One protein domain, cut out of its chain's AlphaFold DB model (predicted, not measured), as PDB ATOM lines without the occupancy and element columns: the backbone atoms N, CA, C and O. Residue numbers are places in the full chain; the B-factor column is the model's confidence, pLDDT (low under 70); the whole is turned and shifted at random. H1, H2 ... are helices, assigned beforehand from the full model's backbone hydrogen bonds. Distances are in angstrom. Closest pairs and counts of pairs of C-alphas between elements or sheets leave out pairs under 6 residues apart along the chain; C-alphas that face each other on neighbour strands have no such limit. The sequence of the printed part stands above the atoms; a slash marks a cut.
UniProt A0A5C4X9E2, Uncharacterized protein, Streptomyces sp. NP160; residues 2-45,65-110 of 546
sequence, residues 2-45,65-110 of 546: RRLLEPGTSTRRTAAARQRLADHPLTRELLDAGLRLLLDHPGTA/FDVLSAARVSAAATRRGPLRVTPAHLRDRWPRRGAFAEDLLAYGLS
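What this domain is: This is residues 2 to 45 and 65 to 110 of the 546 residues of an uncharacterized protein of Streptomyces sp. NP160 (UniProt A0A5C4X9E2). A long helix, H3, makes a spine that H4 crosses on one side and H6 on another, both about perpendicular to it; H5 packs on H4, and H1 and H2 pack together at one end of the elongated body. The printed part has 90 residues with six named helices, H1 to H6 in order, and no named strand: all helix, mostly crossed. It is compact, with a radius of gyration of the C-alphas of 12.5 A and spans of 41 by 25 by 21 A.

Where its parts are: Find C-alpha 2 at (121.020, 148.783, 111.348), where H1, residues 2 to 5, begins. H2 is residues 15 to 23, and H3, residues 25 to 39, runs 21.1 A. Beyond the cut look for H4 at residues 70 to 80, 16.1 A, and H5 at 87 to 93. H6, residues 97 to 110, runs 20.0 A to C-alpha 110 at (111.009, 153.234, 106.096).

How they stand to each other: H1 touches H2, closest at the C-alphas of Leu 5 and Arg 18, 5.2 A. H3 touches H4 at 77 degrees, closest at C-alphas Ala 33 and Ala 77, 5.0 A. H3 touches H6 at 87 degrees with residues 31 to 35 alone, closest at C-alphas Leu 31 and Leu 104, 5.6 A. H4 touches H5 at 81 degrees, about perpendicular, closest at C-alphas Ala 70 and Pro 87, 4.9 A. H5 and H6 are near each other. H2 and H6 are apart. In H2, H3 and H6 every O i to N i+4 pair is within hydrogen-bond range; H4 has 6 of 7, H5 2 of 3, and H1 is too short for one.

The domain as a whole: The C-alphas farthest apart, Thr 14 and Ala 45, are 41.8 A apart. Residues 46 to 64 are not printed, a gap of 16.0 A between C-alphas 45 and 65. Of the links printed whole, none is long. Look for pLDDT under 70 at residues 2, 9, 42 to 45 and 65.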
ATOM      1  N   ARG A   2     120.312 150.056 111.138       69.00
ATOM      2  CA  ARG A   2     121.020 148.783 111.348       69.00
ATOM      3  C   ARG A   2     122.538 148.978 111.428       69.00
ATOM      4  O   ARG A   2     123.186 148.303 112.218       69.00
ATOM      5  N   ARG A   3     123.087 149.974 110.717       74.62
ATOM      6  CA  ARG A   3     124.519 150.306 110.772       74.62
ATOM      7  C   ARG A   3     124.958 150.764 112.153       74.62
ATOM      8  O   ARG A   3     126.042 150.393 112.577       74.62
ATOM      9  N   LEU A   4     124.134 151.497 112.898       76.50
ATOM     10  CA  LEU A   4     124.473 151.858 114.278       76.50
ATOM     11  C   LEU A   4     124.580 150.643 115.206       76.50
ATOM     12  O   LEU A   4     125.239 150.753 116.235       76.50
ATOM     13  N   LEU A   5     123.972 149.508 114.841       80.88
ATOM     14  CA  LEU A   5     123.976 148.260 115.609       80.88
ATOM     15  C   LEU A   5     125.148 147.331 115.247       80.88
ATOM     16  O   LEU A   5     125.512 146.468 116.053       80.88
ATOM     17  N   GLU A   6     125.779 147.537 114.090       79.00
ATOM     18  CA  GLU A   6     126.921 146.754 113.612       79.00
ATOM     19  C   GLU A   6     128.236 147.137 114.335       79.00
ATOM     20  O   GLU A   6     128.481 148.306 114.657       79.00
ATOM     21  N   PRO A   7     129.120 146.169 114.641       73.06
ATOM     22  CA  PRO A   7     130.481 146.468 115.081       73.06
ATOM     23  C   PRO A   7     131.290 147.189 113.985       73.06
ATOM     24  O   PRO A   7     131.259 146.793 112.826       73.06
ATOM     25  N   GLY A   8     132.059 148.222 114.352       70.00
ATOM     26  CA  GLY A   8     132.990 148.919 113.441       70.00
ATOM     27  C   GLY A   8     132.399 150.098 112.652       70.00
ATOM     28  O   GLY A   8     133.143 150.887 112.071       70.00
ATOM     29  N   THR A   9     131.081 150.266 112.677       67.19
ATOM     30  CA  THR A   9     130.337 151.375 112.048       67.19
ATOM     31  C   THR A   9     129.886 152.436 113.059       67.19
ATOM     32  O   THR A   9     129.578 153.560 112.669       67.19
ATOM     33  N   SER A  10     129.905 152.105 114.356       73.75
ATOM     34  CA  SER A  10     129.634 152.989 115.498       73.75
ATOM     35  C   SER A  10     130.878 153.148 116.383       73.75
ATOM     36  O   SER A  10     131.696 152.232 116.488       73.75
ATOM     37  N   THR A  11     131.002 154.275 117.095       77.00
ATOM     38  CA  THR A  11     132.046 154.482 118.121       77.00
ATOM     39  C   THR A  11     131.850 153.603 119.365       77.00
ATOM     40  O   THR A  11     132.746 153.497 120.209       77.00
ATOM     41  N   ARG A  12     130.682 152.958 119.516       83.31
ATOM     42  CA  ARG A  12     130.318 152.181 120.710       83.31
ATOM     43  C   ARG A  12     130.733 150.714 120.587       83.31
ATOM     44  O   ARG A  12     130.339 149.995 119.668       83.31
ATOM     45  N   ARG A  13     131.483 150.241 121.589       84.31
ATOM     46  CA  ARG A  13     132.058 148.882 121.622       84.31
ATOM     47  C   ARG A  13     131.027 147.778 121.885       84.31
ATOM     48  O   ARG A  13     131.133 146.705 121.299       84.31
ATOM     49  N   THR A  14     130.007 148.025 122.710       88.25
ATOM     50  CA  THR A  14     129.016 147.001 123.102       88.25
ATOM     51  C   THR A  14     127.703 147.124 122.329       88.25
ATOM     52  O   THR A  14     127.291 148.227 121.968       88.25
ATOM     53  N   ALA A  15     127.015 145.997 122.113       82.00
ATOM     54  CA  ALA A  15     125.711 145.965 121.441       82.00
ATOM     55  C   ALA A  15     124.655 146.801 122.183       82.00
ATOM     56  O   ALA A  15     123.968 147.605 121.565       82.00
ATOM     57  N   ALA A  16     124.601 146.711 123.516       88.69
ATOM     58  CA  ALA A  16     123.679 147.511 124.323       88.69
ATOM     59  C   ALA A  16     123.938 149.025 124.206       88.69
ATOM     60  O   ALA A  16     122.998 149.815 124.171       88.69
ATOM     61  N   ALA A  17     125.203 149.459 124.125       84.56
ATOM     62  CA  ALA A  17     125.521 150.873 123.926       84.56
ATOM     63  C   ALA A  17     125.184 151.349 122.505       84.56
ATOM     64  O   ALA A  17     124.734 152.481 122.343       84.56
ATOM     65  N   ARG A  18     125.370 150.489 121.496       85.31
ATOM     66  CA  ARG A  18     124.935 150.735 120.115       85.31
ATOM     67  C   ARG A  18     123.415 150.859 120.006       85.31
ATOM     68  O   ARG A  18     122.942 151.825 119.420       85.31
ATOM     69  N   GLN A  19     122.670 149.965 120.657       84.44
ATOM     70  CA  GLN A  19     121.210 150.020 120.733       84.44
ATOM     71  C   GLN A  19     120.737 151.316 121.401       84.44
ATOM     72  O   GLN A  19     119.988 152.074 120.799       84.44
ATOM     73  N   ARG A  20     121.280 151.657 122.580       88.00
ATOM     74  CA  ARG A  20     120.979 152.939 123.244       88.00
ATOM     75  C   ARG A  20     121.288 154.152 122.369       88.00
ATOM     76  O   ARG A  20     120.576 155.145 122.445       88.00
ATOM     77  N   LEU A  21     122.358 154.102 121.573       87.81
ATOM     78  CA  LEU A  21     122.704 155.182 120.652       87.81
ATOM     79  C   LEU A  21     121.712 155.265 119.486       87.81
ATOM     80  O   LEU A  21     121.348 156.372 119.096       87.81
ATOM     81  N   ALA A  22     121.269 154.128 118.947       85.31
ATOM     82  CA  ALA A  22     120.249 154.077 117.908       85.31
ATOM     83  C   ALA A  22     118.905 154.625 118.420       85.31
ATOM     84  O   ALA A  22     118.343 155.519 117.798       85.31
ATOM     85  N   ASP A  23     118.466 154.202 119.602       85.94
ATOM     86  CA  ASP A  23     117.181 154.614 120.185       85.94
ATOM     87  C   ASP A  23     117.192 156.050 120.736       85.94
ATOM     88  O   ASP A  23     116.155 156.607 121.098       85.94
ATOM     89  N   HIS A  24     118.365 156.682 120.814       91.31
ATOM     90  CA  HIS A  24     118.495 158.028 121.354       91.31
ATOM     91  C   HIS A  24     117.753 159.058 120.467       91.31
ATOM     92  O   HIS A  24     118.062 159.151 119.277       91.31
ATOM     93  N   PRO A  25     116.899 159.948 121.020       89.88
ATOM     94  CA  PRO A  25     116.106 160.915 120.239       89.88
ATOM     95  C   PRO A  25     116.927 161.788 119.278       89.88
ATOM     96  O   PRO A  25     116.561 161.986 118.125       89.88
ATOM     97  N   LEU A  26     118.103 162.245 119.722       92.06
ATOM     98  CA  LEU A  26     119.060 162.982 118.884       92.06
ATOM     99  C   LEU A  26     119.448 162.261 117.577       92.06
ATOM    100  O   LEU A  26     119.765 162.915 116.588       92.06
ATOM    101  N   THR A  27     119.457 160.929 117.555       91.31
ATOM    102  CA  THR A  27     119.779 160.160 116.348       91.31
ATOM    103  C   THR A  27     118.685 160.319 115.298       91.31
ATOM    104  O   THR A  27     118.995 160.592 114.140       91.31
ATOM    105  N   ARG A  28     117.415 160.253 115.718       90.06
ATOM    106  CA  ARG A  28     116.262 160.557 114.865       90.06
ATOM    107  C   ARG A  28     116.295 162.003 114.373       90.06
ATOM    108  O   ARG A  28     116.190 162.228 113.176       90.06
ATOM    109  N   GLU A  29     116.563 162.965 115.256       91.31
ATOM    110  CA  GLU A  29     116.655 164.388 114.882       91.31
ATOM    111  C   GLU A  29     117.724 164.669 113.816       91.31
ATOM    112  O   GLU A  29     117.517 165.478 112.909       91.31
ATOM    113  N   LEU A  30     118.873 163.990 113.898       93.31
ATOM    114  CA  LEU A  30     119.935 164.088 112.895       93.31
ATOM    115  C   LEU A  30     119.505 163.501 111.541       93.31
ATOM    116  O   LEU A  30     119.815 164.091 110.506       93.31
ATOM    117  N   LEU A  31     118.776 162.381 111.540       91.75
ATOM    118  CA  LEU A  31     118.227 161.780 110.320       91.75
ATOM    119  C   LEU A  31     117.132 162.670 109.710       91.75
ATOM    120  O   LEU A  31     117.204 162.998 108.528       91.75
ATOM    121  N   ASP A  32     116.196 163.175 110.514       90.31
ATOM    122  CA  ASP A  32     115.165 164.123 110.070       90.31
ATOM    123  C   ASP A  32     115.783 165.417 109.522       90.31
ATOM    124  O   ASP A  32     115.316 165.987 108.535       90.31
ATOM    125  N   ALA A  33     116.853 165.921 110.142       91.44
ATOM    126  CA  ALA A  33     117.602 167.067 109.635       91.44
ATOM    127  C   ALA A  33     118.282 166.774 108.290       91.44
ATOM    128  O   ALA A  33     118.179 167.592 107.376       91.44
ATOM    129  N   GLY A  34     118.938 165.619 108.158       90.56
ATOM    130  CA  GLY A  34     119.538 165.180 106.898       90.56
ATOM    131  C   GLY A  34     118.503 165.058 105.785       90.56
ATOM    132  O   GLY A  34     118.723 165.551 104.683       90.56
ATOM    133  N   LEU A  35     117.343 164.481 106.086       88.12
ATOM    134  CA  LEU A  35     116.294 164.294 105.099       88.12
ATOM    135  C   LEU A  35     115.695 165.623 104.652       88.12
ATOM    136  O   LEU A  35     115.552 165.848 103.457       88.12
ATOM    137  N   ARG A  36     115.404 166.533 105.588       87.38
ATOM    138  CA  ARG A  36     114.946 167.891 105.254       87.38
ATOM    139  C   ARG A  36     115.924 168.592 104.317       87.38
ATOM    140  O   ARG A  36     115.499 169.164 103.328       87.38
ATOM    141  N   LEU A  37     117.229 168.476 104.570       87.38
ATOM    142  CA  LEU A  37     118.248 169.046 103.685       87.38
ATOM    143  C   LEU A  37     118.232 168.448 102.272       87.38
ATOM    144  O   LEU A  37     118.511 169.183 101.331       87.38
ATOM    145  N   LEU A  38     117.921 167.154 102.118       82.44
ATOM    146  CA  LEU A  38     117.744 166.535 100.798       82.44
ATOM    147  C   LEU A  38     116.456 167.018 100.124       82.44
ATOM    148  O   LEU A  38     116.478 167.354  98.946       82.44
ATOM    149  N   LEU A  39     115.349 167.081 100.868       79.25
ATOM    150  CA  LEU A  39     114.052 167.520 100.352       79.25
ATOM    151  C   LEU A  39     114.053 169.005  99.955       79.25
ATOM    152  O   LEU A  39     113.425 169.352  98.960       79.25
ATOM    153  N   ASP A  40     114.785 169.847 100.689       77.06
ATOM    154  CA  ASP A  40     114.894 171.296 100.475       77.06
ATOM    155  C   ASP A  40     115.991 171.675  99.448       77.06
ATOM    156  O   ASP A  40     116.228 172.860  99.201       77.06
ATOM    157  N   HIS A  41     116.717 170.709  98.868       72.19
ATOM    158  CA  HIS A  41     117.827 171.001  97.958       72.19
ATOM    159  C   HIS A  41     117.327 171.526  96.593       72.19
ATOM    160  O   HIS A  41     116.577 170.823  95.917       72.19
ATOM    161  N   PRO A  42     117.749 172.723  96.125       53.97
ATOM    162  CA  PRO A  42     117.359 173.241  94.808       53.97
ATOM    163  C   PRO A  42     117.736 172.238  93.707       53.97
ATOM    164  O   PRO A  42     118.905 171.935  93.500       53.97
ATOM    165  N   GLY A  43     116.718 171.668  93.058       53.69
ATOM    166  CA  GLY A  43     116.823 170.493  92.183       53.69
ATOM    167  C   GLY A  43     115.772 169.417  92.490       53.69
ATOM    168  O   GLY A  43     115.388 168.658  91.598       53.69
ATOM    169  N   THR A  44     115.248 169.372  93.719       49.88
ATOM    170  CA  THR A  44     114.093 168.539  94.108       49.88
ATOM    171  C   THR A  44     112.748 169.251  93.948       49.88
ATOM    172  O   THR A  44     111.744 168.583  93.734       49.88
ATOM    173  N   ALA A  45     112.731 170.586  94.011       44.50
ATOM    174  CA  ALA A  45     111.525 171.417  94.030       44.50
ATOM    175  C   ALA A  45     111.470 172.417  92.860       44.50
ATOM    176  O   ALA A  45     111.270 173.610  93.069       44.50
ATOM    177  N   PHE A  65     124.551 164.462  97.883       68.31
ATOM    178  CA  PHE A  65     124.879 164.280  99.296       68.31
ATOM    179  C   PHE A  65     125.686 165.414  99.935       68.31
ATOM    180  O   PHE A  65     125.872 165.357 101.150       68.31
ATOM    181  N   ASP A  66     126.255 166.392  99.217       70.31
ATOM    182  CA  ASP A  66     127.137 167.409  99.850       70.31
ATOM    183  C   ASP A  66     126.383 168.362 100.761       70.31
ATOM    184  O   ASP A  66     126.947 168.931 101.704       70.31
ATOM    185  N   VAL A  67     125.072 168.443 100.567       76.38
ATOM    186  CA  VAL A  67     124.173 169.070 101.529       76.38
ATOM    187  C   VAL A  67     124.211 168.392 102.904       76.38
ATOM    188  O   VAL A  67     123.922 169.051 103.899       76.38
ATOM    189  N   LEU A  68     124.662 167.132 102.991       84.88
ATOM    190  CA  LEU A  68     124.756 166.326 104.214       84.88
ATOM    191  C   LEU A  68     126.087 166.462 104.971       84.88
ATOM    192  O   LEU A  68     126.503 165.542 105.679       84.88
ATOM    193  N   SER A  69     126.798 167.585 104.848       88.19
ATOM    194  CA  SER A  69     127.967 167.811 105.707       88.19
ATOM    195  C   SER A  69     127.569 167.851 107.191       88.19
ATOM    196  O   SER A  69     126.490 168.327 107.551       88.19
ATOM    197  N   ALA A  70     128.464 167.406 108.081       88.69
ATOM    198  CA  ALA A  70     128.181 167.371 109.519       88.69
ATOM    199  C   ALA A  70     127.798 168.743 110.092       88.69
ATOM    200  O   ALA A  70     126.948 168.823 110.978       88.69
ATOM    201  N   ALA A  71     128.382 169.819 109.555       91.00
ATOM    202  CA  ALA A  71     128.018 171.189 109.895       91.00
ATOM    203  C   ALA A  71     126.571 171.512 109.496       91.00
ATOM    204  O   ALA A  71     125.796 171.966 110.336       91.00
ATOM    205  N   ARG A  72     126.181 171.221 108.247       91.88
ATOM    206  CA  ARG A  72     124.831 171.510 107.739       91.88
ATOM    207  C   ARG A  72     123.760 170.695 108.453       91.88
ATOM    208  O   ARG A  72     122.766 171.277 108.876       91.88
ATOM    209  N   VAL A  73     123.979 169.392 108.640       92.62
ATOM    210  CA  VAL A  73     123.027 168.507 109.333       92.62
ATOM    211  C   VAL A  73     122.841 168.945 110.786       92.62
ATOM    212  O   VAL A  73     121.711 169.096 111.239       92.62
ATOM    213  N   SER A  74     123.930 169.234 111.503       93.81
ATOM    214  CA  SER A  74     123.850 169.678 112.904       93.81
ATOM    215  C   SER A  74     123.176 171.045 113.040       93.81
ATOM    216  O   SER A  74     122.366 171.249 113.944       93.81
ATOM    217  N   ALA A  75     123.460 171.974 112.121       92.88
ATOM    218  CA  ALA A  75     122.784 173.267 112.073       92.88
ATOM    219  C   ALA A  75     121.282 173.104 111.786       92.88
ATOM    220  O   ALA A  75     120.459 173.731 112.447       92.88
ATOM    221  N   ALA A  76     120.912 172.233 110.844       91.81
ATOM    222  CA  ALA A  76     119.516 171.939 110.530       91.81
ATOM    223  C   ALA A  76     118.775 171.275 111.703       91.81
ATOM    224  O   ALA A  76     117.642 171.660 111.981       91.81
ATOM    225  N   ALA A  77     119.419 170.350 112.420       92.75
ATOM    226  CA  ALA A  77     118.858 169.726 113.619       92.75
ATOM    227  C   ALA A  77     118.658 170.751 114.749       92.75
ATOM    228  O   ALA A  77     117.586 170.815 115.346       92.75
ATOM    229  N   THR A  78     119.648 171.621 114.983       92.31
ATOM    230  CA  THR A  78     119.588 172.658 116.031       92.31
ATOM    231  C   THR A  78     118.486 173.688 115.784       92.31
ATOM    232  O   THR A  78     117.888 174.179 116.730       92.31
ATOM    233  N   ARG A  79     118.189 174.028 114.522       90.19
ATOM    234  CA  ARG A  79     117.164 175.038 114.195       90.19
ATOM    235  C   ARG A  79     115.737 174.640 114.581       90.19
ATOM    236  O   ARG A  79     114.898 175.523 114.706       90.19
ATOM    237  N   ARG A  80     115.436 173.343 114.686       80.62
ATOM    238  CA  ARG A  80     114.072 172.840 114.939       80.62
ATOM    239  C   ARG A  80     113.935 172.038 116.227       80.62
ATOM    240  O   ARG A  80     112.829 171.945 116.744       80.62
ATOM    241  N   GLY A  81     115.022 171.448 116.712       73.25
ATOM    242  CA  GLY A  81     115.009 170.649 117.928       73.25
ATOM    243  C   GLY A  81     115.290 171.481 119.184       73.25
ATOM    244  O   GLY A  81     115.961 172.508 119.109       73.25
ATOM    245  N   PRO A  82     114.869 171.004 120.367       75.75
ATOM    246  CA  PRO A  82     115.232 171.615 121.649       75.75
ATOM    247  C   PRO A  82     116.712 171.391 122.016       75.75
ATOM    248  O   PRO A  82     117.216 171.950 122.987       75.75
ATOM    249  N   LEU A  83     117.416 170.537 121.264       81.19
ATOM    250  CA  LEU A  83     118.790 170.135 121.534       81.19
ATOM    251  C   LEU A  83     119.774 170.975 120.716       81.19
ATOM    252  O   LEU A  83     119.659 171.083 119.496       81.19
ATOM    253  N   ARG A  84     120.823 171.483 121.370       91.12
ATOM    254  CA  ARG A  84     121.972 172.075 120.675       91.12
ATOM    255  C   ARG A  84     122.813 170.960 120.055       91.12
ATOM    256  O   ARG A  84     123.526 170.239 120.753       91.12
ATOM    257  N   VAL A  85     122.737 170.810 118.736       94.12
ATOM    258  CA  VAL A  85     123.420 169.740 118.007       94.12
ATOM    259  C   VAL A  85     124.729 170.253 117.417       94.12
ATOM    260  O   VAL A  85     124.766 171.269 116.729       94.12
ATOM    261  N   THR A  86     125.825 169.539 117.667       95.50
ATOM    262  CA  THR A  86     127.148 169.876 117.129       95.50
ATOM    263  C   THR A  86     127.600 168.825 116.112       95.50
ATOM    264  O   THR A  86     127.179 167.668 116.199       95.50
ATOM    265  N   PRO A  87     128.535 169.161 115.199       94.62
ATOM    266  CA  PRO A  87     129.135 168.180 114.291       94.62
ATOM    267  C   PRO A  87     129.772 166.977 115.001       94.62
ATOM    268  O   PRO A  87     129.873 165.900 114.415       94.62
ATOM    269  N   ALA A  88     130.192 167.137 116.261       92.38
ATOM    270  CA  ALA A  88     130.701 166.040 117.077       92.38
ATOM    271  C   ALA A  88     129.609 165.008 117.404       92.38
ATOM    272  O   ALA A  88     129.890 163.817 117.359       92.38
ATOM    273  N   HIS A  89     128.360 165.432 117.637       93.69
ATOM    274  CA  HIS A  89     127.244 164.510 117.886       93.69
ATOM    275  C   HIS A  89     126.924 163.627 116.679       93.69
ATOM    276  O   HIS A  89     126.569 162.460 116.860       93.69
ATOM    277  N   LEU A  90     127.052 164.173 115.462       91.94
ATOM    278  CA  LEU A  90     126.908 163.390 114.237       91.94
ATOM    279  C   LEU A  90     128.072 162.407 114.084       91.94
ATOM    280  O   LEU A  90     127.830 161.227 113.867       91.94
ATOM    281  N   ARG A  91     129.321 162.863 114.256       90.12
ATOM    282  CA  ARG A  91     130.511 162.000 114.136       90.12
ATOM    283  C   ARG A  91     130.582 160.899 115.198       90.12
ATOM    284  O   ARG A  91     131.103 159.830 114.903       90.12
ATOM    285  N   ASP A  92     130.041 161.134 116.396       89.12
ATOM    286  CA  ASP A  92     129.910 160.102 117.437       89.12
ATOM    287  C   ASP A  92     129.005 158.944 116.988       89.12
ATOM    288  O   ASP A  92     129.235 157.793 117.342       89.12
ATOM    289  N   ARG A  93     127.983 159.234 116.180       90.38
ATOM    290  CA  ARG A  93     127.049 158.225 115.662       90.38
ATOM    291  C   ARG A  93     127.559 157.594 114.379       90.38
ATOM    292  O   ARG A  93     127.610 156.375 114.272       90.38
ATOM    293  N   TRP A  94     127.987 158.436 113.448       88.31
ATOM    294  CA  TRP A  94     128.464 158.050 112.131       88.31
ATOM    295  C   TRP A  94     129.853 158.649 111.900       88.31
ATOM    296  O   TRP A  94     129.975 159.781 111.421       88.31
ATOM    297  N   PRO A  95     130.925 157.893 112.199       81.31
ATOM    298  CA  PRO A  95     132.297 158.351 111.982       81.31
ATOM    299  C   PRO A  95     132.589 158.693 110.517       81.31
ATOM    300  O   PRO A  95     133.468 159.503 110.221       81.31
ATOM    301  N   ARG A  96     131.846 158.074 109.590       79.75
ATOM    302  CA  ARG A  96     131.960 158.269 108.145       79.75
ATOM    303  C   ARG A  96     130.664 158.842 107.593       79.75
ATOM    304  O   ARG A  96     129.578 158.363 107.908       79.75
ATOM    305  N   ARG A  97     130.794 159.805 106.679       81.38
ATOM    306  CA  ARG A  97     129.661 160.427 105.982       81.38
ATOM    307  C   ARG A  97     128.819 159.415 105.194       81.38
ATOM    308  O   ARG A  97     127.601 159.515 105.221       81.38
ATOM    309  N   GLY A  98     129.454 158.428 104.553       77.69
ATOM    310  CA  GLY A  98     128.747 157.354 103.841       77.69
ATOM    311  C   GLY A  98     127.825 156.541 104.755       77.69
ATOM    312  O   GLY A  98     126.673 156.321 104.409       77.69
ATOM    313  N   ALA A  99     128.272 156.214 105.973       79.38
ATOM    314  CA  ALA A  99     127.450 155.482 106.940       79.38
ATOM    315  C   ALA A  99     126.209 156.283 107.373       79.38
ATOM    316  O   ALA A  99     125.133 155.711 107.527       79.38
ATOM    317  N   PHE A 100     126.345 157.607 107.521       85.81
ATOM    318  CA  PHE A 100     125.197 158.484 107.755       85.81
ATOM    319  C   PHE A 100     124.240 158.497 106.558       85.81
ATOM    320  O   PHE A 100     123.035 158.394 106.754       85.81
ATOM    321  N   ALA A 101     124.755 158.598 105.328       84.81
ATOM    322  CA  ALA A 101     123.932 158.603 104.119       84.81
ATOM    323  C   ALA A 101     123.165 157.281 103.923       84.81
ATOM    324  O   ALA A 101     121.986 157.314 103.589       84.81
ATOM    325  N   GLU A 102     123.792 156.133 104.186       81.62
ATOM    326  CA  GLU A 102     123.138 154.818 104.136       81.62
ATOM    327  C   GLU A 102     121.999 154.702 105.159       81.62
ATOM    328  O   GLU A 102     120.876 154.351 104.799       81.62
ATOM    329  N   ASP A 103     122.249 155.045 106.430       85.31
ATOM    330  CA  ASP A 103     121.194 155.030 107.451       85.31
ATOM    331  C   ASP A 103     120.097 156.065 107.154       85.31
ATOM    332  O   ASP A 103     118.932 155.803 107.448       85.31
ATOM    333  N   LEU A 104     120.444 157.212 106.557       88.31
ATOM    334  CA  LEU A 104     119.491 158.238 106.133       88.31
ATOM    335  C   LEU A 104     118.590 157.757 104.994       88.31
ATOM    336  O   LEU A 104     117.386 157.995 105.045       88.31
ATOM    337  N   LEU A 105     119.148 157.077 103.988       84.94
ATOM    338  CA  LEU A 105     118.373 156.460 102.909       84.94
ATOM    339  C   LEU A 105     117.434 155.394 103.475       84.94
ATOM    340  O   LEU A 105     116.231 155.449 103.227       84.94
ATOM    341  N   ALA A 106     117.953 154.479 104.302       82.38
ATOM    342  CA  ALA A 106     117.142 153.446 104.942       82.38
ATOM    343  C   ALA A 106     116.015 154.047 105.805       82.38
ATOM    344  O   ALA A 106     114.881 153.578 105.746       82.38
ATOM    345  N   TYR A 107     116.316 155.101 106.571       85.00
ATOM    346  CA  TYR A 107     115.346 155.830 107.391       85.00
ATOM    347  C   TYR A 107     114.278 156.537 106.548       85.00
ATOM    348  O   TYR A 107     113.086 156.401 106.820       85.00
ATOM    349  N   GLY A 108     114.685 157.267 105.504       82.56
ATOM    350  CA  GLY A 108     113.768 157.983 104.616       82.56
ATOM    351  C   GLY A 108     112.804 157.041 103.893       82.56
ATOM    352  O   GLY A 108     111.612 157.344 103.786       82.56
ATOM    353  N   LEU A 109     113.301 155.872 103.477       77.56
ATOM    354  CA  LEU A 109     112.481 154.804 102.913       77.56
ATOM    355  C   LEU A 109     111.459 154.301 103.934       77.56
ATOM    356  O   LEU A 109     110.262 154.340 103.659       77.56
ATOM    357  N   SER A 110     111.899 153.875 105.122       72.94
ATOM    358  CA  SER A 110     111.009 153.234 106.096       72.94
ATOM    359  C   SER A 110     109.959 154.172 106.696       72.94
ATOM    360  O   SER A 110     108.807 153.769 106.848       72.94
TER     361      SER A 110